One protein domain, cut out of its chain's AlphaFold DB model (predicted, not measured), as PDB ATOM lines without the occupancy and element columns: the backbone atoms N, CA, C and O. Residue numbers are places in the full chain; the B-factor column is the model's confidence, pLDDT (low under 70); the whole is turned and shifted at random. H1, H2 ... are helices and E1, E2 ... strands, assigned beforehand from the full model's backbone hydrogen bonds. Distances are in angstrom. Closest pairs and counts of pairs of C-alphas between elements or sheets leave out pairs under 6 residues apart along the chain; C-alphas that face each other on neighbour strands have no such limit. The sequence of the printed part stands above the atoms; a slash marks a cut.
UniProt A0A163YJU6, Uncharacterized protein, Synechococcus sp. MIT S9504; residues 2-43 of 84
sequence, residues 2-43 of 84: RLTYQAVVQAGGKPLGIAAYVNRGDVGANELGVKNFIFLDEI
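What this domain is: This is residues 2 to 43 of the 84 residues of an uncharacterized protein of Synechococcus sp. MIT S9504 (UniProt A0A163YJU6). Two strands, E1 and E2, lie side by side as a parallel ribbon; the chain between them loops back through the short helix H2, and helix H1 reaches out beyond the end where the strands begin, with residues 7 to 12 standing free. The 42 printed residues run H1, E1, H2, E2, a mixed class, only just compact, close to loose, with a radius of gyration of the C-alphas of 10.8 A and spans of 33 by 16 by 16 A.

How they stand to each other: Start with H1, residues 2 to 10, where every O i to N i+4 pair is within hydrogen-bond range. Look next at E1, residues 18 to 23, and E2, residues 37 to 42: they are parallel at 11 degrees, with N 20 and O 38 within hydrogen-bond range at 2.9 A. H2, residues 29 to 32, too short for such a helix pair, completes a strand-helix-strand unit, two parallel strands with a helix between, E1, H2, E2, its crossover right-handed. H1 and H2 are close but not clearly touching; their closest C-alphas, of Arg 2 and Leu 32, are 6.6 A apart. H1 and E2 are apart.

Where its parts are: Find C-alpha 2 at (-15.588, 31.173, -5.980); H1 runs 12.3 A from there. E1 spans 11.1 A, H2 5.1 A, and E2 12.0 A, ending at C-alpha 42, (-2.293, 29.244, 7.260).

The domain as a whole: The C-alphas farthest apart, of Gly 12 and Ile 43, are 33.5 A apart. The printed part has no cut, no link is long, and no printed residue is under 70 in pLDDT.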
ATOM      1  N   ARG A   2     -15.417  31.412  -4.526       86.25
ATOM      2  CA  ARG A   2     -15.588  31.173  -5.980       86.25
ATOM      3  C   ARG A   2     -16.829  31.845  -6.590       86.25
ATOM      4  O   ARG A   2     -16.700  32.568  -7.569       86.25
ATOM      5  N   LEU A   3     -18.002  31.652  -5.980       91.94
ATOM      6  CA  LEU A   3     -19.259  32.238  -6.469       91.94
ATOM      7  C   LEU A   3     -19.216  33.773  -6.486       91.94
ATOM      8  O   LEU A   3     -19.606  34.392  -7.468       91.94
ATOM      9  N   THR A   4     -18.676  34.388  -5.432       93.75
ATOM     10  CA  THR A   4     -18.504  35.844  -5.346       93.75
ATOM     11  C   THR A   4     -17.566  36.366  -6.430       93.75
ATOM     12  O   THR A   4     -17.889  37.343  -7.095       93.75
ATOM     13  N   TYR A   5     -16.429  35.699  -6.649       92.88
ATOM     14  CA  TYR A   5     -15.483  36.065  -7.704       92.88
ATOM     15  C   TYR A   5     -16.153  36.030  -9.084       92.88
ATOM     16  O   TYR A   5     -16.056  36.988  -9.849       92.88
ATOM     17  N   GLN A   6     -16.891  34.955  -9.377       92.75
ATOM     18  CA  GLN A   6     -17.629  34.800 -10.631       92.75
ATOM     19  C   GLN A   6     -18.695  35.885 -10.810       92.75
ATOM     20  O   GLN A   6     -18.791  36.449 -11.896       92.75
ATOM     21  N   ALA A   7     -19.441  36.218  -9.756       96.44
ATOM     22  CA  ALA A   7     -20.446  37.277  -9.807       96.44
ATOM     23  C   ALA A   7     -19.826  38.644 -10.148       96.44
ATOM     24  O   ALA A   7     -20.355  39.367 -10.989       96.44
ATOM     25  N   VAL A   8     -18.669  38.979  -9.562       96.25
ATOM     26  CA  VAL A   8     -17.951  40.224  -9.884       96.25
ATOM     27  C   VAL A   8     -17.503  40.241 -11.346       96.25
ATOM     28  O   VAL A   8     -17.677  41.253 -12.019       96.25
ATOM     29  N   VAL A   9     -16.967  39.128 -11.860       95.12
ATOM     30  CA  VAL A   9     -16.569  39.013 -13.275       95.12
ATOM     31  C   VAL A   9     -17.771  39.166 -14.210       95.12
ATOM     32  O   VAL A   9     -17.695  39.900 -15.191       95.12
ATOM     33  N   GLN A  10     -18.897  38.522 -13.896       97.69
ATOM     34  CA  GLN A  10     -20.130  38.607 -14.690       97.69
ATOM     35  C   GLN A  10     -20.722  40.021 -14.712       97.69
ATOM     36  O   GLN A  10     -21.304  40.422 -15.714       97.69
ATOM     37  N   ALA A  11     -20.516  40.800 -13.650       98.19
ATOM     38  CA  ALA A  11     -20.876  42.215 -13.596       98.19
ATOM     39  C   ALA A  11     -19.893  43.138 -14.354       98.19
ATOM     40  O   ALA A  11     -20.019  44.358 -14.281       98.19
ATOM     41  N   GLY A  12     -18.896  42.587 -15.060       98.12
ATOM     42  CA  GLY A  12     -17.877  43.346 -15.795       98.12
ATOM     43  C   GLY A  12     -16.661  43.755 -14.955       98.12
ATOM     44  O   GLY A  12     -15.777  44.463 -15.442       98.12
ATOM     45  N   GLY A  13     -16.587  43.308 -13.702       97.00
ATOM     46  CA  GLY A  13     -15.437  43.527 -12.837       97.00
ATOM     47  C   GLY A  13     -14.212  42.714 -13.266       97.00
ATOM     48  O   GLY A  13     -14.310  41.662 -13.894       97.00
ATOM     49  N   LYS A  14     -13.026  43.196 -12.884       95.69
ATOM     50  CA  LYS A  14     -11.734  42.536 -13.136       95.69
ATOM     51  C   LYS A  14     -11.012  42.315 -11.805       95.69
ATOM     52  O   LYS A  14     -10.144  43.115 -11.452       95.69
ATOM     53  N   PRO A  15     -11.403  41.302 -11.013       93.00
ATOM     54  CA  PRO A  15     -10.794  41.083  -9.711       93.00
ATOM     55  C   PRO A  15      -9.305  40.765  -9.874       93.00
ATOM     56  O   PRO A  15      -8.919  39.962 -10.720       93.00
ATOM     57  N   LEU A  16      -8.463  41.382  -9.046       94.38
ATOM     58  CA  LEU A  16      -7.013  41.166  -9.088       94.38
ATOM     59  C   LEU A  16      -6.579  39.892  -8.348       94.38
ATOM     60  O   LEU A  16      -5.451  39.434  -8.521       94.38
ATOM     61  N   GLY A  17      -7.451  39.330  -7.513       94.31
ATOM     62  CA  GLY A  17      -7.158  38.165  -6.690       94.31
ATOM     63  C   GLY A  17      -8.204  37.929  -5.610       94.31
ATOM     64  O   GLY A  17      -9.259  38.564  -5.589       94.31
ATOM     65  N   ILE A  18      -7.884  37.010  -4.705       95.81
ATOM     66  CA  ILE A  18      -8.658  36.695  -3.504       95.81
ATOM     67  C   ILE A  18      -7.779  36.962  -2.283       95.81
ATOM     68  O   ILE A  18      -6.586  36.663  -2.297       95.81
ATOM     69  N   ALA A  19      -8.377  37.500  -1.222       95.56
ATOM     70  CA  ALA A  19      -7.726  37.650   0.070       95.56
ATOM     71  C   ALA A  19      -8.570  37.014   1.181       95.56
ATOM     72  O   ALA A  19      -9.803  37.047   1.122       95.56
ATOM     73  N   ALA A  20      -7.910  36.439   2.180       95.75
ATOM     74  CA  ALA A  20      -8.532  35.883   3.376       95.75
ATOM     75  C   ALA A  20      -7.694  36.214   4.617       95.75
ATOM     76  O   ALA A  20      -6.508  36.497   4.511       95.75
ATOM     77  N   TYR A  21      -8.284  36.149   5.808       96.88
ATOM     78  CA  TYR A  21      -7.473  36.205   7.028       96.88
ATOM     79  C   TYR A  21      -6.717  34.895   7.247       96.88
ATOM     80  O   TYR A  21      -5.514  34.921   7.472       96.88
ATOM     81  N   VAL A  22      -7.402  33.757   7.111       95.81
ATOM     82  CA  VAL A  22      -6.827  32.428   7.351       95.81
ATOM     83  C   VAL A  22      -7.107  31.511   6.164       95.81
ATOM     84  O   VAL A  22      -8.259  31.390   5.739       95.81
ATOM     85  N   ASN A  23      -6.069  30.843   5.663       94.12
ATOM     86  CA  ASN A  23      -6.170  29.707   4.750       94.12
ATOM     87  C   ASN A  23      -6.124  28.386   5.537       94.12
ATOM     88  O   ASN A  23      -5.396  28.279   6.521       94.12
ATOM     89  N   ARG A  24      -6.876  27.364   5.115       92.81
ATOM     90  CA  ARG A  24      -6.831  26.027   5.743       92.81
ATOM     91  C   ARG A  24      -5.781  25.093   5.130       92.81
ATOM     92  O   ARG A  24      -5.579  23.986   5.625       92.81
ATOM     93  N   GLY A  25      -5.094  25.558   4.087       89.00
ATOM     94  CA  GLY A  25      -3.980  24.859   3.439       89.00
ATOM     95  C   GLY A  25      -4.404  23.781   2.437       89.00
ATOM     96  O   GLY A  25      -3.548  23.137   1.841       89.00
ATOM     97  N   ASP A  26      -5.704  23.584   2.232       85.44
ATOM     98  CA  ASP A  26      -6.302  22.621   1.300       85.44
ATOM     99  C   ASP A  26      -6.637  23.228  -0.073       85.44
ATOM    100  O   ASP A  26      -6.991  22.507  -1.004       85.44
ATOM    101  N   VAL A  27      -6.518  24.550  -0.211       88.50
ATOM    102  CA  VAL A  27      -6.837  25.294  -1.432       88.50
ATOM    103  C   VAL A  27      -5.775  26.369  -1.677       88.50
ATOM    104  O   VAL A  27      -5.414  27.121  -0.769       88.50
ATOM    105  N   GLY A  28      -5.295  26.464  -2.917       91.88
ATOM    106  CA  GLY A  28      -4.366  27.483  -3.388       91.88
ATOM    107  C   GLY A  28      -4.945  28.359  -4.502       91.88
ATOM    108  O   GLY A  28      -6.127  28.312  -4.851       91.88
ATOM    109  N   ALA A  29      -4.084  29.208  -5.067       93.50
ATOM    110  CA  ALA A  29      -4.446  30.140  -6.137       93.50
ATOM    111  C   ALA A  29      -4.981  29.420  -7.394       93.50
ATOM    112  O   ALA A  29      -5.955  29.872  -7.999       93.50
ATOM    113  N   ASN A  30      -4.388  28.271  -7.737       92.38
ATOM    114  CA  ASN A  30      -4.761  27.473  -8.907       92.38
ATOM    115  C   ASN A  30      -6.163  26.876  -8.764       92.38
ATOM    116  O   ASN A  30      -6.982  27.002  -9.671       92.38
ATOM    117  N   GLU A  31      -6.470  26.287  -7.608       91.12
ATOM    118  CA  GLU A  31      -7.777  25.700  -7.296       91.12
ATOM    119  C   GLU A  31      -8.882  26.768  -7.265       91.12
ATOM    120  O   GLU A  31     -10.041  26.498  -7.591       91.12
ATOM    121  N   LEU A  32      -8.520  28.000  -6.898       90.69
ATOM    122  CA  LEU A  32      -9.409  29.160  -6.929       90.69
ATOM    123  C   LEU A  32      -9.526  29.811  -8.315       90.69
ATOM    124  O   LEU A  32     -10.417  30.640  -8.505       90.69
ATOM    125  N   GLY A  33      -8.664  29.455  -9.273       89.81
ATOM    126  CA  GLY A  33      -8.634  30.046 -10.611       89.81
ATOM    127  C   GLY A  33      -8.204  31.515 -10.624       89.81
ATOM    128  O   GLY A  33      -8.678  32.287 -11.459       89.81
ATOM    129  N   VAL A  34      -7.344  31.928  -9.687       92.00
ATOM    130  CA  VAL A  34      -6.876  33.315  -9.550       92.00
ATOM    131  C   VAL A  34      -5.359  33.396  -9.601       92.00
ATOM    132  O   VAL A  34      -4.663  32.476  -9.191       92.00
ATOM    133  N   LYS A  35      -4.826  34.532 -10.063       92.44
ATOM    134  CA  LYS A  35      -3.374  34.768 -10.060       92.44
ATOM    135  C   LYS A  35      -2.836  35.035  -8.654       92.44
ATOM    136  O   LYS A  35      -1.764  34.558  -8.306       92.44
ATOM    137  N   ASN A  36      -3.577  35.813  -7.864       95.31
ATOM    138  CA  ASN A  36      -3.163  36.226  -6.528       95.31
ATOM    139  C   ASN A  36      -4.130  35.652  -5.490       95.31
ATOM    140  O   ASN A  36      -5.319  35.980  -5.508       95.31
ATOM    141  N   PHE A  37      -3.613  34.833  -4.575       96.31
ATOM    142  CA  PHE A  37      -4.313  34.434  -3.358       96.31
ATOM    143  C   PHE A  37      -3.456  34.820  -2.153       96.31
ATOM    144  O   PHE A  37      -2.339  34.330  -2.009       96.31
ATOM    145  N   ILE A  38      -3.957  35.748  -1.338       96.75
ATOM    146  CA  ILE A  38      -3.228  36.342  -0.212       96.75
ATOM    147  C   ILE A  38      -3.941  35.965   1.084       96.75
ATOM    148  O   ILE A  38      -5.163  36.081   1.185       96.75
ATOM    149  N   PHE A  39      -3.189  35.545   2.093       96.88
ATOM    150  CA  PHE A  39      -3.723  35.287   3.423       96.88
ATOM    151  C   PHE A  39      -2.744  35.735   4.503       96.88
ATOM    152  O   PHE A  39      -1.543  35.797   4.251       96.88
ATOM    153  N   LEU A  40      -3.265  36.096   5.680       98.06
ATOM    154  CA  LEU A  40      -2.417  36.496   6.806       98.06
ATOM    155  C   LEU A  40      -1.803  35.285   7.506       98.06
ATOM    156  O   LEU A  40      -0.672  35.376   7.970       98.06
ATOM    157  N   ASP A  41      -2.536  34.174   7.571       97.25
ATOM    158  CA  ASP A  41      -2.071  32.952   8.221       97.25
ATOM    159  C   ASP A  41      -2.591  31.687   7.521       97.25
ATOM    160  O   ASP A  41      -3.621  31.709   6.838       97.25
ATOM    161  N   GLU A  42      -1.885  30.575   7.705       95.62
ATOM    162  CA  GLU A  42      -2.293  29.244   7.260       95.62
ATOM    163  C   GLU A  42      -2.414  28.312   8.467       95.62
ATOM    164  O   GLU A  42      -1.433  28.000   9.137       95.62
ATOM    165  N   ILE A  43      -3.622  27.801   8.709       95.00
ATOM    166  CA  ILE A  43      -3.884  26.829   9.772       95.00
ATOM    167  C   ILE A  43      -4.294  25.507   9.144       95.00
ATOM    168  O   ILE A  43      -5.406  25.361   8.635       95.00
TER     169      ILE A  43